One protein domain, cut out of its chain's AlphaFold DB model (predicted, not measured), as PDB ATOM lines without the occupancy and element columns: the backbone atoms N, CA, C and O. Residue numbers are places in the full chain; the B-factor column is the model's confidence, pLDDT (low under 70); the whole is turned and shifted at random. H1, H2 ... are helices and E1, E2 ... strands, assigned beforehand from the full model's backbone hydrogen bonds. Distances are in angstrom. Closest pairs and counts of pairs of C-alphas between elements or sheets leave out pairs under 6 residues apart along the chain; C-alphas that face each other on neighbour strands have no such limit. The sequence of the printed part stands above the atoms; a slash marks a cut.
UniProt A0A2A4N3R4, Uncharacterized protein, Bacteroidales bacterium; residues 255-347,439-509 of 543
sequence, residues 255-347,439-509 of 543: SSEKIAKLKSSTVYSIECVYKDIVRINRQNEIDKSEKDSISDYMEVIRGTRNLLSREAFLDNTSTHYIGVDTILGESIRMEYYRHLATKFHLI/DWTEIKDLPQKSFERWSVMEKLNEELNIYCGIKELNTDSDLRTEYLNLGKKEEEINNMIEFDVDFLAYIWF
ATOM      1  N   SER A 255     248.725 222.574 250.693       93.62
ATOM      2  CA  SER A 255     247.367 222.403 250.180       93.62
ATOM      3  C   SER A 255     246.509 223.619 250.525       93.62
ATOM      4  O   SER A 255     246.268 223.920 251.700       93.62
ATOM      5  N   SER A 256     246.025 224.321 249.500       92.94
ATOM      6  CA  SER A 256     245.188 225.515 249.662       92.94
ATOM      7  C   SER A 256     243.874 225.214 250.388       92.94
ATOM      8  O   SER A 256     243.436 226.026 251.200       92.94
ATOM      9  N   GLU A 257     243.285 224.034 250.168       93.56
ATOM     10  CA  GLU A 257     242.067 223.583 250.850       93.56
ATOM     11  C   GLU A 257     242.297 223.428 252.359       93.56
ATOM     12  O   GLU A 257     241.556 223.993 253.165       93.56
ATOM     13  N   LYS A 258     243.367 222.729 252.761       93.38
ATOM     14  CA  LYS A 258     243.693 222.522 254.181       93.38
ATOM     15  C   LYS A 258     244.001 223.834 254.902       93.38
ATOM     16  O   LYS A 258     243.581 224.023 256.043       93.38
ATOM     17  N   ILE A 259     244.696 224.753 254.232       94.31
ATOM     18  CA  ILE A 259     244.990 226.090 254.759       94.31
ATOM     19  C   ILE A 259     243.713 226.939 254.880       94.31
ATOM     20  O   ILE A 259     243.501 227.577 255.911       94.31
ATOM     21  N   ALA A 260     242.820 226.909 253.885       93.69
ATOM     22  CA  ALA A 260     241.523 227.582 253.966       93.69
ATOM     23  C   ALA A 260     240.650 227.011 255.099       93.69
ATOM     24  O   ALA A 260     239.986 227.769 255.813       93.69
ATOM     25  N   LYS A 261     240.693 225.690 255.322       93.81
ATOM     26  CA  LYS A 261     239.995 225.027 256.432       93.81
ATOM     27  C   LYS A 261     240.541 225.444 257.802       93.81
ATOM     28  O   LYS A 261     239.752 225.749 258.691       93.81
ATOM     29  N   LEU A 262     241.863 225.531 257.965       94.50
ATOM     30  CA  LEU A 262     242.505 226.045 259.186       94.50
ATOM     31  C   LEU A 262     242.093 227.500 259.481       94.50
ATOM     32  O   LEU A 262     241.685 227.814 260.601       94.50
ATOM     33  N   LYS A 263     242.153 228.380 258.470       94.94
ATOM     34  CA  LYS A 263     241.739 229.790 258.581       94.94
ATOM     35  C   LYS A 263     240.275 229.920 259.012       94.94
ATOM     36  O   LYS A 263     239.987 230.555 260.024       94.94
ATOM     37  N   SER A 264     239.361 229.284 258.277       95.12
ATOM     38  CA  SER A 264     237.915 229.345 258.546       95.12
ATOM     39  C   SER A 264     237.527 228.729 259.894       95.12
ATOM     40  O   SER A 264     236.766 229.347 260.633       95.12
ATOM     41  N   SER A 265     238.101 227.580 260.270       94.94
ATOM     42  CA  SER A 265     237.874 226.971 261.593       94.94
ATOM     43  C   SER A 265     238.351 227.878 262.730       94.94
ATOM     44  O   SER A 265     237.685 227.990 263.756       94.94
ATOM     45  N   THR A 266     239.477 228.572 262.538       95.12
ATOM     46  CA  THR A 266     240.011 229.504 263.541       95.12
ATOM     47  C   THR A 266     239.119 230.735 263.706       95.12
ATOM     48  O   THR A 266     238.790 231.089 264.837       95.12
ATOM     49  N   VAL A 267     238.673 231.350 262.603       96.00
ATOM     50  CA  VAL A 267     237.702 232.462 262.638       96.00
ATOM     51  C   VAL A 267     236.406 232.024 263.316       96.00
ATOM     52  O   VAL A 267     235.940 232.711 264.219       96.00
ATOM     53  N   TYR A 268     235.870 230.853 262.957       95.75
ATOM     54  CA  TYR A 268     234.658 230.302 263.559       95.75
ATOM     55  C   TYR A 268     234.779 230.131 265.081       95.75
ATOM     56  O   TYR A 268     233.878 230.548 265.808       95.75
ATOM     57  N   SER A 269     235.890 229.584 265.591       94.44
ATOM     58  CA  SER A 269     236.098 229.450 267.042       94.44
ATOM     59  C   SER A 269     236.174 230.801 267.761       94.44
ATOM     60  O   SER A 269     235.623 230.928 268.856       94.44
ATOM     61  N   ILE A 270     236.812 231.810 267.153       95.00
ATOM     62  CA  ILE A 270     236.902 233.172 267.712       95.00
ATOM     63  C   ILE A 270     235.527 233.853 267.699       95.00
ATOM     64  O   ILE A 270     235.112 234.426 268.704       95.00
ATOM     65  N   GLU A 271     234.778 233.743 266.602       95.31
ATOM     66  CA  GLU A 271     233.405 234.242 266.530       95.31
ATOM     67  C   GLU A 271     232.494 233.573 267.558       95.31
ATOM     68  O   GLU A 271     231.708 234.263 268.200       95.31
ATOM     69  N   CYS A 272     232.590 232.251 267.726       94.00
ATOM     70  CA  CYS A 272     231.772 231.516 268.688       94.00
ATOM     71  C   CYS A 272     232.035 231.982 270.119       94.00
ATOM     72  O   CYS A 272     231.081 232.270 270.834       94.00
ATOM     73  N   VAL A 273     233.303 232.103 270.533       94.25
ATOM     74  CA  VAL A 273     233.621 232.556 271.896       94.25
ATOM     75  C   VAL A 273     233.289 234.032 272.109       94.25
ATOM     76  O   VAL A 273     232.796 234.397 273.173       94.25
ATOM     77  N   TYR A 274     233.471 234.884 271.095       93.69
ATOM     78  CA  TYR A 274     233.051 236.278 271.186       93.69
ATOM     79  C   TYR A 274     231.528 236.386 271.337       93.69
ATOM     80  O   TYR A 274     231.058 237.014 272.284       93.69
ATOM     81  N   LYS A 275     230.760 235.710 270.467       93.50
ATOM     82  CA  LYS A 275     229.289 235.630 270.527       93.50
ATOM     83  C   LYS A 275     228.803 235.075 271.868       93.50
ATOM     84  O   LYS A 275     227.815 235.576 272.393       93.50
ATOM     85  N   ASP A 276     229.513 234.104 272.442       93.75
ATOM     86  CA  ASP A 276     229.199 233.528 273.751       93.75
ATOM     87  C   ASP A 276     229.429 234.510 274.912       93.75
ATOM     88  O   ASP A 276     228.580 234.642 275.795       93.75
ATOM     89  N   ILE A 277     230.539 235.250 274.900       93.38
ATOM     90  CA  ILE A 277     230.885 236.202 275.964       93.38
ATOM     91  C   ILE A 277     230.036 237.479 275.884       93.38
ATOM     92  O   ILE A 277     229.627 238.007 276.924       93.38
ATOM     93  N   VAL A 278     229.694 237.976 274.688       92.81
ATOM     94  CA  VAL A 278     228.881 239.205 274.574       92.81
ATOM     95  C   VAL A 278     227.433 239.043 275.050       92.81
ATOM     96  O   VAL A 278     226.742 240.045 275.227       92.81
ATOM     97  N   ARG A 279     226.977 237.822 275.363       93.12
ATOM     98  CA  ARG A 279     225.670 237.569 275.999       93.12
ATOM     99  C   ARG A 279     225.510 238.290 277.344       93.12
ATOM    100  O   ARG A 279     224.397 238.657 277.716       93.12
ATOM    101  N   ILE A 280     226.618 238.536 278.054       93.69
ATOM    102  CA  ILE A 280     226.645 239.306 279.312       93.69
ATOM    103  C   ILE A 280     227.125 240.756 279.142       93.69
ATOM    104  O   ILE A 280     227.327 241.447 280.140       93.69
ATOM    105  N   ASN A 281     227.307 241.226 277.904       91.25
ATOM    106  CA  ASN A 281     227.790 242.575 277.615       91.25
ATOM    107  C   ASN A 281     226.780 243.643 278.063       91.25
ATOM    108  O   ASN A 281     225.565 243.416 278.127       91.25
ATOM    109  N   ARG A 282     227.272 244.845 278.355       85.62
ATOM    110  CA  ARG A 282     226.414 246.009 278.596       85.62
ATOM    111  C   ARG A 282     225.924 246.608 277.273       85.62
ATOM    112  O   ARG A 282     226.651 246.634 276.291       85.62
ATOM    113  N   GLN A 283     224.701 247.139 277.275       74.88
ATOM    114  CA  GLN A 283     224.074 247.745 276.091       74.88
ATOM    115  C   GLN A 283     224.659 249.113 275.695       74.88
ATOM    116  O   GLN A 283     224.739 249.414 274.509       74.88
ATOM    117  N   ASN A 284     225.065 249.937 276.666       71.50
ATOM    118  CA  ASN A 284     225.621 251.270 276.414       71.50
ATOM    119  C   ASN A 284     227.150 251.227 276.496       71.50
ATOM    120  O   ASN A 284     227.685 250.793 277.523       71.50
ATOM    121  N   GLU A 285     227.838 251.712 275.457       67.44
ATOM    122  CA  GLU A 285     229.293 251.893 275.490       67.44
ATOM    123  C   GLU A 285     229.699 252.852 276.619       67.44
ATOM    124  O   GLU A 285     229.045 253.867 276.860       67.44
ATOM    125  N   ILE A 286     230.798 252.528 277.302       63.50
ATOM    126  CA  ILE A 286     231.529 253.497 278.123       63.50
ATOM    127  C   ILE A 286     232.395 254.275 277.135       63.50
ATOM    128  O   ILE A 286     233.246 253.668 276.478       63.50
ATOM    129  N   ASP A 287     232.156 255.578 276.989       55.53
ATOM    130  CA  ASP A 287     232.903 256.395 276.032       55.53
ATOM    131  C   ASP A 287     234.406 256.372 276.373       55.53
ATOM    132  O   ASP A 287     234.805 256.370 277.540       55.53
ATOM    133  N   LYS A 288     235.269 256.383 275.349       52.12
ATOM    134  CA  LYS A 288     236.736 256.409 275.503       52.12
ATOM    135  C   LYS A 288     237.215 257.651 276.278       52.12
ATOM    136  O   LYS A 288     238.352 257.659 276.756       52.12
ATOM    137  N   SER A 289     236.372 258.680 276.393       50.97
ATOM    138  CA  SER A 289     236.579 259.863 277.235       50.97
ATOM    139  C   SER A 289     236.457 259.576 278.744       50.97
ATOM    140  O   SER A 289     237.171 260.191 279.533       50.97
ATOM    141  N   GLU A 290     235.652 258.593 279.163       59.12
ATOM    142  CA  GLU A 290     235.384 258.252 280.569       59.12
ATOM    143  C   GLU A 290     236.412 257.266 281.159       59.12
ATOM    144  O   GLU A 290     236.061 256.354 281.912       59.12
ATOM    145  N   LYS A 291     237.705 257.437 280.845       59.84
ATOM    146  CA  LYS A 291     238.789 256.561 281.341       59.84
ATOM    147  C   LYS A 291     238.789 256.394 282.864       59.84
ATOM    148  O   LYS A 291     239.074 255.304 283.354       59.84
ATOM    149  N   ASP A 292     238.421 257.439 283.601       59.59
ATOM    150  CA  ASP A 292     238.357 257.426 285.067       59.59
ATOM    151  C   ASP A 292     237.225 256.545 285.627       59.59
ATOM    152  O   ASP A 292     237.285 256.140 286.788       59.59
ATOM    153  N   SER A 293     236.222 256.196 284.810       61.91
ATOM    154  CA  SER A 293     235.124 255.290 285.186       61.91
ATOM    155  C   SER A 293     235.477 253.804 285.036       61.91
ATOM    156  O   SER A 293     234.812 252.951 285.627       61.91
ATOM    157  N   ILE A 294     236.512 253.476 284.257       71.31
ATOM    158  CA  ILE A 294     236.910 252.104 283.916       71.31
ATOM    159  C   ILE A 294     237.744 251.503 285.052       71.31
ATOM    160  O   ILE A 294     238.633 252.162 285.582       71.31
ATOM    161  N   SER A 295     237.487 250.242 285.421       67.44
ATOM    162  CA  SER A 295     238.278 249.500 286.417       67.44
ATOM    163  C   SER A 295     239.776 249.590 286.107       67.44
ATOM    164  O   SER A 295     240.137 249.384 284.950       67.44
ATOM    165  N   ASP A 296     240.633 249.797 287.114       66.19
ATOM    166  CA  ASP A 296     242.060 250.160 286.940       66.19
ATOM    167  C   ASP A 296     242.897 249.184 286.081       66.19
ATOM    168  O   ASP A 296     243.980 249.528 285.614       66.19
ATOM    169  N   TYR A 297     242.373 247.983 285.830       66.81
ATOM    170  CA  TYR A 297     242.937 246.971 284.944       66.81
ATOM    171  C   TYR A 297     241.975 246.713 283.774       66.81
ATOM    172  O   TYR A 297     240.907 246.138 283.982       66.81
ATOM    173  N   MET A 298     242.332 247.105 282.552       80.50
ATOM    174  CA  MET A 298     241.648 246.641 281.337       80.50
ATOM    175  C   MET A 298     242.337 245.364 280.858       80.50
ATOM    176  O   MET A 298     243.540 245.381 280.610       80.50
ATOM    177  N   GLU A 299     241.584 244.276 280.720       85.19
ATOM    178  CA  GLU A 299     242.131 243.012 280.234       85.19
ATOM    179  C   GLU A 299     242.255 243.072 278.709       85.19
ATOM    180  O   GLU A 299     241.297 243.450 278.027       85.19
ATOM    181  N   VAL A 300     243.427 242.724 278.172       87.56
ATOM    182  CA  VAL A 300     243.702 242.741 276.727       87.56
ATOM    183  C   VAL A 300     243.941 241.317 276.251       87.56
ATOM    184  O   VAL A 300     244.967 240.718 276.562       87.56
ATOM    185  N   ILE A 301     243.013 240.810 275.449       90.62
ATOM    186  CA  ILE A 301     243.112 239.515 274.786       90.62
ATOM    187  C   ILE A 301     243.755 239.743 273.418       90.62
ATOM    188  O   ILE A 301     243.352 240.636 272.667       90.62
ATOM    189  N   ARG A 302     244.757 238.927 273.093       88.50
ATOM    190  CA  ARG A 302     245.416 238.916 271.783       88.50
ATOM    191  C   ARG A 302     245.365 237.529 271.163       88.50
ATOM    192  O   ARG A 302     245.143 236.534 271.852       88.50
ATOM    193  N   GLY A 303     245.613 237.476 269.858       88.56
ATOM    194  CA  GLY A 303     245.886 236.216 269.181       88.56
ATOM    195  C   GLY A 303     247.247 235.629 269.568       88.56
ATOM    196  O   GLY A 303     248.059 236.259 270.251       88.56
ATOM    197  N   THR A 304     247.492 234.394 269.138       90.00
ATOM    198  CA  THR A 304     248.690 233.626 269.486       90.00
ATOM    199  C   THR A 304     249.295 232.934 268.264       90.00
ATOM    200  O   THR A 304     248.669 232.831 267.206       90.00
ATOM    201  N   ARG A 305     250.535 232.466 268.416       89.19
ATOM    202  CA  ARG A 305     251.311 231.757 267.395       89.19
ATOM    203  C   ARG A 305     251.428 230.292 267.761       89.19
ATOM    204  O   ARG A 305     251.827 229.981 268.880       89.19
ATOM    205  N   ASN A 306     251.181 229.403 266.805       89.69
ATOM    206  CA  ASN A 306     251.467 227.980 266.966       89.69
ATOM    207  C   ASN A 306     252.395 227.465 265.864       89.69
ATOM    208  O   ASN A 306     252.193 227.737 264.681       89.69
ATOM    209  N   LEU A 307     253.376 226.655 266.270       91.19
ATOM    210  CA  LEU A 307     254.122 225.804 265.351       91.19
ATOM    211  C   LEU A 307     253.307 224.548 265.061       91.19
ATOM    212  O   LEU A 307     252.989 223.784 265.973       91.19
ATOM    213  N   LEU A 308     253.006 224.327 263.788       91.06
ATOM    214  CA  LEU A 308     252.268 223.167 263.306       91.06
ATOM    215  C   LEU A 308     253.145 222.373 262.333       91.06
ATOM    216  O   LEU A 308     253.961 222.938 261.606       91.06
ATOM    217  N   SER A 309     252.972 221.051 262.296       90.50
ATOM    218  CA  SER A 309     253.699 220.210 261.341       90.50
ATOM    219  C   SER A 309     253.308 220.584 259.912       90.50
ATOM    220  O   SER A 309     252.136 220.498 259.547       90.50
ATOM    221  N   ARG A 310     254.298 220.943 259.086       90.81
ATOM    222  CA  ARG A 310     254.121 221.257 257.661       90.81
ATOM    223  C   ARG A 310     253.418 220.125 256.917       90.81
ATOM    224  O   ARG A 310     252.570 220.368 256.065       90.81
ATOM    225  N   GLU A 311     253.756 218.889 257.274       89.75
ATOM    226  CA  GLU A 311     253.214 217.686 256.652       89.75
ATOM    227  C   GLU A 311     251.690 217.579 256.792       89.75
ATOM    228  O   GLU A 311     251.032 217.154 255.846       89.75
ATOM    229  N   ALA A 312     251.106 218.054 257.900       90.25
ATOM    230  CA  ALA A 312     249.655 218.049 258.098       90.25
ATOM    231  C   ALA A 312     248.894 218.765 256.967       90.25
ATOM    232  O   ALA A 312     247.768 218.381 256.632       90.25
ATOM    233  N   PHE A 313     249.540 219.752 256.337       91.31
ATOM    234  CA  PHE A 313     248.990 220.629 255.306       91.31
ATOM    235  C   PHE A 313     249.363 220.226 253.873       91.31
ATOM    236  O   PHE A 313     249.074 220.977 252.950       91.31
ATOM    237  N   LEU A 314     249.955 219.048 253.650       90.19
ATOM    238  CA  LEU A 314     250.205 218.500 252.307       90.19
ATOM    239  C   LEU A 314     249.082 217.545 251.889       90.19
ATOM    240  O   LEU A 314     248.458 216.929 252.748       90.19
ATOM    241  N   ASP A 315     248.825 217.364 250.592       86.56
ATOM    242  CA  ASP A 315     247.802 216.401 250.134       86.56
ATOM    243  C   ASP A 315     248.261 214.939 250.291       86.56
ATOM    244  O   ASP A 315     247.479 214.053 250.628       86.56
ATOM    245  N   ASN A 316     249.557 214.695 250.090       83.56
ATOM    246  CA  ASN A 316     250.222 213.399 250.223       83.56
ATOM    247  C   ASN A 316     250.940 213.340 251.581       83.56
ATOM    248  O   ASN A 316     252.131 213.643 251.664       83.56
ATOM    249  N   THR A 317     250.205 213.013 252.647       82.94
ATOM    250  CA  THR A 317     250.749 212.858 254.008       82.94
ATOM    251  C   THR A 317     251.141 211.408 254.287       82.94
ATOM    252  O   THR A 317     250.578 210.478 253.711       82.94
ATOM    253  N   SER A 318     252.098 211.188 255.189       79.81
ATOM    254  CA  SER A 318     252.440 209.840 255.658       79.81
ATOM    255  C   SER A 318     251.484 209.290 256.714       79.81
ATOM    256  O   SER A 318     251.314 208.077 256.825       79.81
ATOM    257  N   THR A 319     250.844 210.181 257.472       79.62
ATOM    258  CA  THR A 319     249.911 209.860 258.557       79.62
ATOM    259  C   THR A 319     248.623 210.676 258.435       79.62
ATOM    260  O   THR A 319     248.567 211.691 257.732       79.62
ATOM    261  N   HIS A 320     247.560 210.228 259.106       79.31
ATOM    262  CA  HIS A 320     246.305 210.972 259.193       79.31
ATOM    263  C   HIS A 320     246.365 211.978 260.344       79.31
ATOM    264  O   HIS A 320     246.332 211.604 261.515       79.31
ATOM    265  N   TYR A 321     246.416 213.260 259.998       82.81
ATOM    266  CA  TYR A 321     246.358 214.363 260.950       82.81
ATOM    267  C   TYR A 321     244.897 214.705 261.261       82.81
ATOM    268  O   TYR A 321     244.129 215.028 260.355       82.81
ATOM    269  N   ILE A 322     244.515 214.632 262.537       82.06
ATOM    270  CA  ILE A 322     243.145 214.867 263.017       82.06
ATOM    271  C   ILE A 322     243.126 216.150 263.856       82.06
ATOM    272  O   ILE A 322     243.985 216.333 264.714       82.06
ATOM    273  N   GLY A 323     242.157 217.037 263.607       83.00
ATOM    274  CA  GLY A 323     241.903 218.241 264.415       83.00
ATOM    275  C   GLY A 323     242.961 219.348 264.332       83.00
ATOM    276  O   GLY A 323     242.864 220.337 265.056       83.00
ATOM    277  N   VAL A 324     243.975 219.226 263.469       86.25
ATOM    278  CA  VAL A 324     245.047 220.236 263.333       86.25
ATOM    279  C   VAL A 324     244.504 221.591 262.858       86.25
ATOM    280  O   VAL A 324     245.044 222.636 263.207       86.25
ATOM    281  N   ASP A 325     243.391 221.573 262.130       87.00
ATOM    282  CA  ASP A 325     242.603 222.729 261.714       87.00
ATOM    283  C   ASP A 325     241.858 223.433 262.864       87.00
ATOM    284  O   ASP A 325     241.563 224.619 262.746       87.00
ATOM    285  N   THR A 326     241.593 222.756 263.987       89.56
ATOM    286  CA  THR A 326     240.848 223.323 265.128       89.56
ATOM    287  C   THR A 326     241.719 223.703 266.329       89.56
ATOM    288  O   THR A 326     241.286 224.520 267.139       89.56
ATOM    289  N   ILE A 327     242.943 223.163 266.457       88.06
ATOM    290  CA  ILE A 327     243.815 223.353 267.641       88.06
ATOM    291  C   ILE A 327     244.036 224.833 268.001       88.06
ATOM    292  O   ILE A 327     243.914 225.192 269.170       88.06
ATOM    293  N   LEU A 328     244.355 225.703 267.031       89.50
ATOM    294  CA  LEU A 328     244.623 227.115 267.342       89.50
ATOM    295  C   LEU A 328     243.347 227.860 267.765       89.50
ATOM    296  O   LEU A 328     243.368 228.568 268.768       89.50
ATOM    297  N   GLY A 329     242.240 227.672 267.039       91.38
ATOM    298  CA  GLY A 329     240.954 228.281 267.386       91.38
ATOM    299  C   GLY A 329     240.460 227.859 268.773       91.38
ATOM    300  O   GLY A 329     239.969 228.691 269.531       91.38
ATOM    301  N   GLU A 330     240.652 226.588 269.136       89.94
ATOM    302  CA  GLU A 330     240.346 226.070 270.472       89.94
ATOM    303  C   GLU A 330     241.254 226.679 271.552       89.94
ATOM    304  O   GLU A 330     240.766 227.137 272.584       89.94
ATOM    305  N   SER A 331     242.565 226.765 271.299       90.00
ATOM    306  CA  SER A 331     243.508 227.421 272.213       90.00
ATOM    307  C   SER A 331     243.110 228.874 272.484       90.00
ATOM    308  O   SER A 331     243.114 229.303 273.634       90.00
ATOM    309  N   ILE A 332     242.730 229.619 271.442       92.62
ATOM    310  CA  ILE A 332     242.283 231.010 271.568       92.62
ATOM    311  C   ILE A 332     240.960 231.085 272.345       92.62
ATOM    312  O   ILE A 332     240.844 231.910 273.249       92.62
ATOM    313  N   ARG A 333     239.987 230.202 272.069       92.50
ATOM    314  CA  ARG A 333     238.729 230.111 272.834       92.50
ATOM    315  C   ARG A 333     238.979 229.941 274.334       92.50
ATOM    316  O   ARG A 333     238.352 230.630 275.138       92.50
ATOM    317  N   MET A 334     239.915 229.072 274.711       90.50
ATOM    318  CA  MET A 334     240.264 228.869 276.118       90.50
ATOM    319  C   MET A 334     240.929 230.098 276.751       90.50
ATOM    320  O   MET A 334     240.637 230.392 277.910       90.50
ATOM    321  N   GLU A 335     241.755 230.856 276.016       91.06
ATOM    322  CA  GLU A 335     242.280 232.137 276.516       91.06
ATOM    323  C   GLU A 335     241.163 233.166 276.741       91.06
ATOM    324  O   GLU A 335     241.149 233.819 277.781       91.06
ATOM    325  N   TYR A 336     240.181 233.283 275.840       92.69
ATOM    326  CA  TYR A 336     239.043 234.197 276.026       92.69
ATOM    327  C   TYR A 336     238.292 233.942 277.337       92.69
ATOM    328  O   TYR A 336     238.073 234.873 278.119       92.69
ATOM    329  N   TYR A 337     237.933 232.683 277.607       93.06
ATOM    330  CA  TYR A 337     237.286 232.325 278.867       93.06
ATOM    331  C   TYR A 337     238.210 232.535 280.071       93.06
ATOM    332  O   TYR A 337     237.734 232.973 281.118       93.06
ATOM    333  N   ARG A 338     239.521 232.286 279.938       92.12
ATOM    334  CA  ARG A 338     240.500 232.512 281.015       92.12
ATOM    335  C   ARG A 338     240.648 233.987 281.357       92.12
ATOM    336  O   ARG A 338     240.630 234.325 282.536       92.12
ATOM    337  N   HIS A 339     240.747 234.867 280.366       91.94
ATOM    338  CA  HIS A 339     240.797 236.312 280.579       91.94
ATOM    339  C   HIS A 339     239.492 236.825 281.209       91.94
ATOM    340  O   HIS A 339     239.543 237.600 282.165       91.94
ATOM    341  N   LEU A 340     238.322 236.341 280.764       92.81
ATOM    342  CA  LEU A 340     237.035 236.674 281.388       92.81
ATOM    343  C   LEU A 340     236.982 236.227 282.862       92.81
ATOM    344  O   LEU A 340     236.695 237.036 283.744       92.81
ATOM    345  N   ALA A 341     237.302 234.958 283.130       92.75
ATOM    346  CA  ALA A 341     237.359 234.366 284.465       92.75
ATOM    347  C   ALA A 341     238.334 235.111 285.390       92.75
ATOM    348  O   ALA A 341     237.966 235.529 286.487       92.75
ATOM    349  N   THR A 342     239.557 235.356 284.915       90.75
ATOM    350  CA  THR A 342     240.588 236.127 285.624       90.75
ATOM    351  C   THR A 342     240.084 237.528 285.945       90.75
ATOM    352  O   THR A 342     240.266 238.016 287.059       90.75
ATOM    353  N   LYS A 343     239.372 238.177 285.017       89.75
ATOM    354  CA  LYS A 343     238.855 239.524 285.244       89.75
ATOM    355  C   LYS A 343     237.729 239.565 286.289       89.75
ATOM    356  O   LYS A 343     237.727 240.477 287.120       89.75
ATOM    357  N   PHE A 344     236.841 238.567 286.318       92.38
ATOM    358  CA  PHE A 344     235.888 238.366 287.421       92.38
ATOM    359  C   PHE A 344     236.593 238.051 288.752       92.38
ATOM    360  O   PHE A 344     236.196 238.563 289.799       92.38
ATOM    361  N   HIS A 345     237.688 237.289 288.739       90.19
ATOM    362  CA  HIS A 345     238.492 237.026 289.935       90.19
ATOM    363  C   HIS A 345     239.223 238.277 290.464       90.19
ATOM    364  O   HIS A 345     239.315 238.462 291.676       90.19
ATOM    365  N   LEU A 346     239.677 239.184 289.593       89.00
ATOM    366  CA  LEU A 346     240.449 240.371 289.991       89.00
ATOM    367  C   LEU A 346     239.609 241.612 290.326       89.00
ATOM    368  O   LEU A 346     240.105 242.511 291.003       89.00
ATOM    369  N   ILE A 347     238.359 241.715 289.863       88.12
ATOM    370  CA  ILE A 347     237.522 242.876 290.199       88.12
ATOM    371  C   ILE A 347     237.193 242.915 291.698       88.12
ATOM    372  O   ILE A 347     237.005 241.873 292.330       88.12
ATOM    373  N   ASP A 439     240.328 247.839 266.578       87.12
ATOM    374  CA  ASP A 439     241.162 247.798 265.378       87.12
ATOM    375  C   ASP A 439     242.569 248.306 265.734       87.12
ATOM    376  O   ASP A 439     242.731 249.272 266.484       87.12
ATOM    377  N   TRP A 440     243.593 247.658 265.184       84.06
ATOM    378  CA  TRP A 440     244.986 248.085 265.291       84.06
ATOM    379  C   TRP A 440     245.207 249.477 264.687       84.06
ATOM    380  O   TRP A 440     246.063 250.213 265.177       84.06
ATOM    381  N   THR A 441     244.407 249.871 263.685       83.50
ATOM    382  CA  THR A 441     244.476 251.210 263.068       83.50
ATOM    383  C   THR A 441     244.138 252.353 264.037       83.50
ATOM    384  O   THR A 441     244.589 253.480 263.834       83.50
ATOM    385  N   GLU A 442     243.392 252.087 265.116       83.25
ATOM    386  CA  GLU A 442     242.996 253.102 266.102       83.25
ATOM    387  C   GLU A 442     244.097 253.420 267.137       83.25
ATOM    388  O   GLU A 442     243.967 254.369 267.921       83.25
ATOM    389  N   ILE A 443     245.182 252.637 267.176       83.06
ATOM    390  CA  ILE A 443     246.235 252.756 268.193       83.06
ATOM    391  C   ILE A 443     247.299 253.756 267.739       83.06
ATOM    392  O   ILE A 443     248.197 253.428 266.968       83.06
ATOM    393  N   LYS A 444     247.230 254.977 268.282       76.94
ATOM    394  CA  LYS A 444     248.140 256.085 267.934       76.94
ATOM    395  C   LYS A 444     249.628 255.765 268.129       76.94
ATOM    396  O   LYS A 444     250.429 256.121 267.275       76.94
ATOM    397  N   ASP A 445     249.971 255.086 269.223       81.88
ATOM    398  CA  ASP A 445     251.355 254.822 269.644       81.88
ATOM    399  C   ASP A 445     251.666 253.311 269.635       81.88
ATOM    400  O   ASP A 445     252.138 252.739 270.620       81.88
ATOM    401  N   LEU A 446     251.334 252.620 268.536       82.44
ATOM    402  CA  LEU A 446     251.595 251.184 268.393       82.44
ATOM    403  C   LEU A 446     253.116 250.908 268.354       82.44
ATOM    404  O   LEU A 446     253.807 251.466 267.501       82.44
ATOM    405  N   PRO A 447     253.674 250.025 269.212       86.56
ATOM    406  CA  PRO A 447     255.101 249.713 269.174       86.56
ATOM    407  C   PRO A 447     255.523 249.118 267.828       86.56
ATOM    408  O   PRO A 447     254.872 248.198 267.331       86.56
ATOM    409  N   GLN A 448     256.660 249.574 267.291       85.94
ATOM    410  CA  GLN A 448     257.170 249.215 265.959       85.94
ATOM    411  C   GLN A 448     257.115 247.702 265.663       85.94
ATOM    412  O   GLN A 448     256.547 247.299 264.654       85.94
ATOM    413  N   LYS A 449     257.581 246.851 266.592       84.06
ATOM    414  CA  LYS A 449     257.543 245.379 266.451       84.06
ATOM    415  C   LYS A 449     256.119 244.810 266.287       84.06
ATOM    416  O   LYS A 449     255.939 243.784 265.640       84.06
ATOM    417  N   SER A 450     255.107 245.446 266.887       84.44
ATOM    418  CA  SER A 450     253.699 245.052 266.706       84.44
ATOM    419  C   SER A 450     253.172 245.504 265.344       84.44
ATOM    420  O   SER A 450     252.509 244.722 264.673       84.44
ATOM    421  N   PHE A 451     253.514 246.722 264.907       85.69
ATOM    422  CA  PHE A 451     253.152 247.225 263.579       85.69
ATOM    423  C   PHE A 451     253.766 246.370 262.459       85.69
ATOM    424  O   PHE A 451     253.057 245.947 261.552       85.69
ATOM    425  N   GLU A 452     255.058 246.047 262.546       86.12
ATOM    426  CA  GLU A 452     255.776 245.211 261.569       86.12
ATOM    427  C   GLU A 452     255.224 243.781 261.484       86.12
ATOM    428  O   GLU A 452     255.132 243.235 260.388       86.12
ATOM    429  N   ARG A 453     254.808 243.184 262.613       85.62
ATOM    430  CA  ARG A 453     254.110 241.885 262.626       85.62
ATOM    431  C   ARG A 453     252.756 241.987 261.930       85.62
ATOM    432  O   ARG A 453     252.485 241.218 261.018       85.62
ATOM    433  N   TRP A 454     251.907 242.905 262.386       87.38
ATOM    434  CA  TRP A 454     250.502 242.972 261.985       87.38
ATOM    435  C   TRP A 454     250.309 243.449 260.536       87.38
ATOM    436  O   TRP A 454     249.491 242.891 259.811       87.38
ATOM    437  N   SER A 455     251.085 244.438 260.085       86.69
ATOM    438  CA  SER A 455     250.911 245.075 258.766       86.69
ATOM    439  C   SER A 455     251.158 244.155 257.561       86.69
ATOM    440  O   SER A 455     250.751 244.493 256.450       86.69
ATOM    441  N   VAL A 456     251.790 242.993 257.766       89.62
ATOM    442  CA  VAL A 456     252.015 241.968 256.730       89.62
ATOM    443  C   VAL A 456     251.036 240.787 256.811       89.62
ATOM    444  O   VAL A 456     251.172 239.832 256.048       89.62
ATOM    445  N   MET A 457     250.067 240.822 257.734       93.56
ATOM    446  CA  MET A 457     249.086 239.753 257.941       93.56
ATOM    447  C   MET A 457     247.831 239.949 257.077       93.56
ATOM    448  O   MET A 457     247.361 241.060 256.838       93.56
ATOM    449  N   GLU A 458     247.248 238.838 256.638       94.38
ATOM    450  CA  GLU A 458     245.994 238.795 255.891       94.38
ATOM    451  C   GLU A 458     244.808 238.968 256.847       94.38
ATOM    452  O   GLU A 458     244.656 238.187 257.790       94.38
ATOM    453  N   LYS A 459     243.943 239.958 256.600       94.50
ATOM    454  CA  LYS A 459     242.695 240.132 257.356       94.50
ATOM    455  C   LYS A 459     241.697 239.039 256.955       94.50
ATOM    456  O   LYS A 459     241.285 238.968 255.802       94.50
ATOM    457  N   LEU A 460     241.334 238.177 257.905       93.00
ATOM    458  CA  LEU A 460     240.409 237.056 257.712       93.00
ATOM    459  C   LEU A 460     238.952 237.403 258.028       93.00
ATOM    460  O   LEU A 460     238.045 236.766 257.498       93.00
ATOM    461  N   ASN A 461     238.721 238.360 258.928       94.19
ATOM    462  CA  ASN A 461     237.384 238.762 259.353       94.19
ATOM    463  C   ASN A 461     237.344 240.282 259.584       94.19
ATOM    464  O   ASN A 461     238.184 240.831 260.303       94.19
ATOM    465  N   GLU A 462     236.370 240.945 258.957       91.19
ATOM    466  CA  GLU A 462     236.181 242.398 259.027       91.19
ATOM    467  C   GLU A 462     235.495 242.854 260.323       91.19
ATOM    468  O   GLU A 462     235.878 243.879 260.875       91.19
ATOM    469  N   GLU A 463     234.519 242.094 260.829       91.50
ATOM    470  CA  GLU A 463     233.700 242.463 261.998       91.50
ATOM    471  C   GLU A 463     234.500 242.448 263.311       91.50
ATOM    472  O   GLU A 463     234.301 243.292 264.184       91.50
ATOM    473  N   LEU A 464     235.410 241.481 263.444       93.19
ATOM    474  CA  LEU A 464     236.223 241.223 264.634       93.19
ATOM    475  C   LEU A 464     237.705 241.580 264.440       93.19
ATOM    476  O   LEU A 464     238.513 241.321 265.332       93.19
ATOM    477  N   ASN A 465     238.083 242.148 263.289       94.62
ATOM    478  CA  ASN A 465     239.466 242.513 262.963       94.62
ATOM    479  C   ASN A 465     240.467 241.375 263.260       94.62
ATOM    480  O   ASN A 465     241.444 241.550 263.990       94.62
ATOM    481  N   ILE A 466     240.190 240.183 262.721       94.94
ATOM    482  CA  ILE A 466     241.054 239.003 262.879       94.94
ATOM    483  C   ILE A 466     242.034 238.957 261.711       94.94
ATOM    484  O   ILE A 466     241.614 238.953 260.553       94.94
ATOM    485  N   TYR A 467     243.326 238.868 262.011       94.88
ATOM    486  CA  TYR A 467     244.416 238.797 261.043       94.88
ATOM    487  C   TYR A 467     245.170 237.472 261.187       94.88
ATOM    488  O   TYR A 467     245.275 236.928 262.288       94.88
ATOM    489  N   CYS A 468     245.725 236.949 260.092       95.00
ATOM    490  CA  CYS A 468     246.593 235.773 260.120       95.00
ATOM    491  C   CYS A 468     247.861 235.935 259.271       95.00
ATOM    492  O   CYS A 468     247.874 236.611 258.245       95.00
ATOM    493  N   GLY A 469     248.924 235.262 259.691       93.62
ATOM    494  CA  GLY A 469     250.152 235.062 258.939       93.62
ATOM    495  C   GLY A 469     250.468 233.572 258.893       93.62
ATOM    496  O   GLY A 469     250.302 232.863 259.884       93.62
ATOM    497  N   ILE A 470     250.917 233.086 257.737       92.88
ATOM    498  CA  ILE A 470     251.399 231.710 257.590       92.88
ATOM    499  C   ILE A 470     252.799 231.773 257.004       92.88
ATOM    500  O   ILE A 470     252.992 232.352 255.936       92.88
ATOM    501  N   LYS A 471     253.769 231.192 257.707       91.75
ATOM    502  CA  LYS A 471     255.175 231.201 257.297       91.75
ATOM    503  C   LYS A 471     255.774 229.808 257.405       91.75
ATOM    504  O   LYS A 471     255.554 229.103 258.387       91.75
ATOM    505  N   GLU A 472     256.550 229.406 256.405       90.56
ATOM    506  CA  GLU A 472     257.249 228.121 256.422       90.56
ATOM    507  C   GLU A 472     258.689 228.293 256.939       90.56
ATOM    508  O   GLU A 472     259.495 229.019 256.355       90.56
ATOM    509  N   LEU A 473     259.060 227.589 258.014       88.94
ATOM    510  CA  LEU A 473     260.375 227.756 258.662       88.94
ATOM    511  C   LEU A 473     261.530 227.105 257.871       88.94
ATOM    512  O   LEU A 473     262.700 227.233 258.227       88.94
ATOM    513  N   ASN A 474     261.209 226.409 256.778       83.50
ATOM    514  CA  ASN A 474     262.165 225.942 255.772       83.50
ATOM    515  C   ASN A 474     262.677 227.078 254.854       83.50
ATOM    516  O   ASN A 474     263.682 226.875 254.172       83.50
ATOM    517  N   THR A 475     261.996 228.233 254.820       85.00
ATOM    518  CA  THR A 475     262.293 229.384 253.947       85.00
ATOM    519  C   THR A 475     262.555 230.676 254.722       85.00
ATOM    520  O   THR A 475     263.365 231.480 254.268       85.00
ATOM    521  N   ASP A 476     261.941 230.868 255.895       85.25
ATOM    522  CA  ASP A 476     262.175 232.034 256.762       85.25
ATOM    523  C   ASP A 476     263.379 231.791 257.705       85.25
ATOM    524  O   ASP A 476     263.294 231.041 258.685       85.25
ATOM    525  N   SER A 477     264.528 232.402 257.387       84.25
ATOM    526  CA  SER A 477     265.779 232.283 258.157       84.25
ATOM    527  C   SER A 477     265.701 232.894 259.552       84.25
ATOM    528  O   SER A 477     266.383 232.434 260.475       84.25
ATOM    529  N   ASP A 478     264.876 233.923 259.706       85.69
ATOM    530  CA  ASP A 478     264.869 234.781 260.882       85.69
ATOM    531  C   ASP A 478     263.989 234.138 261.953       85.69
ATOM    532  O   ASP A 478     264.457 233.915 263.073       85.69
ATOM    533  N   LEU A 479     262.791 233.668 261.573       83.94
ATOM    534  CA  LEU A 479     261.966 232.797 262.417       83.94
ATOM    535  C   LEU A 479     262.699 231.513 262.803       83.94
ATOM    536  O   LEU A 479     262.659 231.094 263.960       83.94
ATOM    537  N   ARG A 480     263.397 230.873 261.857       85.44
ATOM    538  CA  ARG A 480     264.194 229.679 262.163       85.44
ATOM    539  C   ARG A 480     265.240 229.979 263.245       85.44
ATOM    540  O   ARG A 480     265.433 229.156 264.138       85.44
ATOM    541  N   THR A 481     265.892 231.139 263.188       87.31
ATOM    542  CA  THR A 481     266.876 231.564 264.195       87.31
ATOM    543  C   THR A 481     266.214 231.885 265.542       87.31
ATOM    544  O   THR A 481     266.732 231.478 266.582       87.31
ATOM    545  N   GLU A 482     265.041 232.528 265.544       87.81
ATOM    546  CA  GLU A 482     264.229 232.762 266.749       87.81
ATOM    547  C   GLU A 482     263.897 231.440 267.464       87.81
ATOM    548  O   GLU A 482     264.200 231.281 268.648       87.81
ATOM    549  N   TYR A 483     263.378 230.440 266.746       88.12
ATOM    550  CA  TYR A 483     263.015 229.152 267.344       88.12
ATOM    551  C   TYR A 483     264.211 228.284 267.769       88.12
ATOM    552  O   TYR A 483     264.098 227.550 268.757       88.12
ATOM    553  N   LEU A 484     265.365 228.390 267.097       89.06
ATOM    554  CA  LEU A 484     266.615 227.772 267.562       89.06
ATOM    555  C   LEU A 484     267.065 228.366 268.907       89.06
ATOM    556  O   LEU A 484     267.415 227.619 269.820       89.06
ATOM    557  N   ASN A 485     266.983 229.692 269.070       90.81
ATOM    558  CA  ASN A 485     267.304 230.369 270.331       90.81
ATOM    559  C   ASN A 485     266.325 230.010 271.467       90.81
ATOM    560  O   ASN A 485     266.708 230.020 272.635       90.81
ATOM    561  N   LEU A 486     265.088 229.624 271.134       88.12
ATOM    562  CA  LEU A 486     264.098 229.060 272.066       88.12
ATOM    563  C   LEU A 486     264.316 227.558 272.370       88.12
ATOM    564  O   LEU A 486     263.481 226.932 273.023       88.12
ATOM    565  N   GLY A 487     265.420 226.960 271.908       87.00
ATOM    566  CA  GLY A 487     265.821 225.586 272.236       87.00
ATOM    567  C   GLY A 487     265.162 224.484 271.398       87.00
ATOM    568  O   GLY A 487     265.255 223.309 271.761       87.00
ATOM    569  N   LYS A 488     264.494 224.816 270.284       86.31
ATOM    570  CA  LYS A 488     263.975 223.815 269.333       86.31
ATOM    571  C   LYS A 488     265.114 223.215 268.499       86.31
ATOM    572  O   LYS A 488     266.096 223.890 268.207       86.31
ATOM    573  N   LYS A 489     264.989 221.948 268.081       86.25
ATOM    574  CA  LYS A 489     266.020 221.294 267.254       86.25
ATOM    575  C   LYS A 489     265.881 221.674 265.784       86.25
ATOM    576  O   LYS A 489     264.778 221.683 265.245       86.25
ATOM    577  N   GLU A 490     267.006 221.871 265.098       80.69
ATOM    578  CA  GLU A 490     267.030 222.191 263.664       80.69
ATOM    579  C   GLU A 490     266.274 221.160 262.803       80.69
ATOM    580  O   GLU A 490     265.545 221.530 261.882       80.69
ATOM    581  N   GLU A 491     266.400 219.865 263.109       75.12
ATOM    582  CA  GLU A 491     265.700 218.801 262.375       75.12
ATOM    583  C   GLU A 491     264.171 218.879 262.505       75.12
ATOM    584  O   GLU A 491     263.461 218.524 261.565       75.12
ATOM    585  N   GLU A 492     263.670 219.367 263.644       76.94
ATOM    586  CA  GLU A 492     262.239 219.553 263.902       76.94
ATOM    587  C   GLU A 492     261.733 220.803 263.161       76.94
ATOM    588  O   GLU A 492     260.752 220.728 262.422       76.94
ATOM    589  N   ILE A 493     262.445 221.932 263.293       82.69
ATOM    590  CA  ILE A 493     262.077 223.242 262.723       82.69
ATOM    591  C   ILE A 493     261.910 223.194 261.198       82.69
ATOM    592  O   ILE A 493     260.962 223.766 260.663       82.69
ATOM    593  N   ASN A 494     262.795 222.485 260.490       80.69
ATOM    594  CA  ASN A 494     262.783 222.402 259.023       80.69
ATOM    595  C   ASN A 494     261.486 221.806 258.423       80.69
ATOM    596  O   ASN A 494     261.282 221.920 257.216       80.69
ATOM    597  N   ASN A 495     260.633 221.174 259.240       85.81
ATOM    598  CA  ASN A 495     259.353 220.581 258.838       85.81
ATOM    599  C   ASN A 495     258.142 221.251 259.527       85.81
ATOM    600  O   ASN A 495     257.082 220.631 259.639       85.81
ATOM    601  N   MET A 496     258.279 222.497 259.995       90.44
ATOM    602  CA  MET A 496     257.205 223.261 260.646       90.44
ATOM    603  C   MET A 496     256.711 224.431 259.790       90.44
ATOM    604  O   MET A 496     257.459 225.012 258.997       90.44
ATOM    605  N   ILE A 497     255.457 224.811 260.020       92.38
ATOM    606  CA  ILE A 497     254.914 226.126 259.680       92.38
ATOM    607  C   ILE A 497     254.575 226.879 260.968       92.38
ATOM    608  O   ILE A 497     254.126 226.273 261.942       92.38
ATOM    609  N   GLU A 498     254.775 228.191 260.972       92.94
ATOM    610  CA  GLU A 498     254.173 229.087 261.953       92.94
ATOM    611  C   GLU A 498     252.800 229.495 261.420       92.94
ATOM    612  O   GLU A 498     252.690 230.020 260.308       92.94
ATOM    613  N   PHE A 499     251.760 229.235 262.212       94.00
ATOM    614  CA  PHE A 499     250.453 229.844 262.029       94.00
ATOM    615  C   PHE A 499     250.284 230.918 263.105       94.00
ATOM    616  O   PHE A 499     250.089 230.614 264.285       94.00
ATOM    617  N   ASP A 500     250.448 232.172 262.685       93.50
ATOM    618  CA  ASP A 500     250.294 233.369 263.503       93.50
ATOM    619  C   ASP A 500     248.865 233.897 263.324       93.50
ATOM    620  O   ASP A 500     248.431 234.149 262.200       93.50
ATOM    621  N   VAL A 501     248.125 234.069 264.417       94.62
ATOM    622  CA  VAL A 501     246.856 234.799 264.423       94.62
ATOM    623  C   VAL A 501     246.996 235.976 265.371       94.62
ATOM    624  O   VAL A 501     247.475 235.822 266.493       94.62
ATOM    625  N   ASP A 502     246.548 237.148 264.931       93.38
ATOM    626  CA  ASP A 502     246.535 238.354 265.749       93.38
ATOM    627  C   ASP A 502     245.195 239.078 265.615       93.38
ATOM    628  O   ASP A 502     244.589 239.154 264.548       93.38
ATOM    629  N   PHE A 503     244.720 239.586 266.737       93.44
ATOM    630  CA  PHE A 503     243.504 240.374 266.888       93.44
ATOM    631  C   PHE A 503     243.629 241.111 268.218       93.44
ATOM    632  O   PHE A 503     244.524 240.829 269.022       93.44
ATOM    633  N   LEU A 504     242.714 242.035 268.465       91.56
ATOM    634  CA  LEU A 504     242.719 242.830 269.675       91.56
ATOM    635  C   LEU A 504     241.320 242.862 270.269       91.56
ATOM    636  O   LEU A 504     240.424 243.478 269.700       91.56
ATOM    637  N   ALA A 505     241.139 242.210 271.412       91.94
ATOM    638  CA  ALA A 505     239.893 242.260 272.161       91.94
ATOM    639  C   ALA A 505     240.144 242.733 273.593       91.94
ATOM    640  O   ALA A 505     241.223 242.554 274.158       91.94
ATOM    641  N   TYR A 506     239.135 243.371 274.168       89.38
ATOM    642  CA  TYR A 506     239.216 244.025 275.463       89.38
ATOM    643  C   TYR A 506     238.071 243.560 276.358       89.38
ATOM    644  O   TYR A 506     236.930 243.503 275.900       89.38
ATOM    645  N   ILE A 507     238.364 243.288 277.634       90.44
ATOM    646  CA  ILE A 507     237.357 243.053 278.680       90.44
ATOM    647  C   ILE A 507     237.588 244.049 279.817       90.44
ATOM    648  O   ILE A 507     238.665 244.103 280.417       90.44
ATOM    649  N   TRP A 508     236.564 244.830 280.152       88.12
ATOM    650  CA  TRP A 508     236.620 245.755 281.278       88.12
ATOM    651  C   TRP A 508     235.278 245.916 281.983       88.12
ATOM    652  O   TRP A 508     234.232 245.486 281.511       88.12
ATOM    653  N   PHE A 509     235.333 246.525 283.159       88.44
ATOM    654  CA  PHE A 509     234.193 246.807 284.025       88.44
ATOM    655  C   PHE A 509     234.277 248.272 284.478       88.44
ATOM    656  O   PHE A 509     235.292 248.931 284.234       88.44
TER     657      PHE A 509
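AT A GLANCE: This is residues 255 to 347 and 439 to 509 of the 543 residues of an uncharacterized protein of Bacteroidales bacterium (UniProt A0A2A4N3R4). A strongly twisted sheet of four strands, E2 E5 E4 E3, is drawn out at one end by the two-strand ribbon E1 E6, and the long helices H1 and H3 cover one face of the four-strand sheet. The short helices H2, H5 and H6 lie round the other end, where E2 and E4 end and E5 begins, while residues 287 to 292 and 444 to 449 stick out. The printed part has 164 residues with six named helices and six named strands, in the order H1 E1 E2 H2 H3 H4 E3 E4 H5 H6 E5 E6. Both sheets are antiparallel and the class is mixed, helices and strands. The whole is elongated, 55 by 32 by 29 A, and only just compact, close to loose, with a radius of gyration of the C-alphas of 18.0 A.

HOW THE PARTS SIT: H1, residues 256 to 280, and H3, residues 327 to 346, touch through residues 265 to 274 and 328 to 337 alone, the closest C-alphas being those of Thr 266 and Gly 329, 4.1 A apart. They run the same way at a shallow tilt of 20 degrees. They make two layers, helices on one face of a sheet, with the sheet E2, residues 305 to 309, E5, residues 496 to 502, E4, residues 466 to 472, and E3, residues 458 to 461. H1 is over E4 at a height over the sheet of 9.1 A; H3 is over E2 at 12.5 A. N 306 and O 499 of E2 and E5 are 3.0 A apart, N 469 and O 500 of E4 and E5 2.8 A, and N 458 and O 468 of the hairpin E3 and E4 2.8 A, within hydrogen-bond range. E1, residues 299 to 302, runs on into E2 at 31 degrees, and E5 into E6, residues 504 to 508, at 48 degrees; N 301 and O 505 are 2.8 A apart. H2, residues 310 to 313, H4, residues 448 to 454, H5, residues 477 to 485, and H6, residues 490 to 493, only graze the four-strand sheet. Every O i to N i+4 pair is within range in H3, H4 and H5, and 19 of 21 in H1; H2 and H6 are too short for one.

IN THESE COORDINATES: H1 begins at C-alpha 256 (245.188, 225.515, 249.662) and is 37.6 A long. H3 is 28.3 A, E4 20.6 A and E5 19.2 A. E6 ends at C-alpha 508 (236.620, 245.755, 281.278).

THE WHOLE: The C-alphas farthest apart, of Asp 292 and Ser 318, are 57.7 A apart. Residues 348 to 438 are not printed, with 25.6 A between C-alphas 347 and 439. The links H1 to E1 and H2 to H3 are long. The pLDDT is under 70 at residues 285 to 293 and 295 to 297.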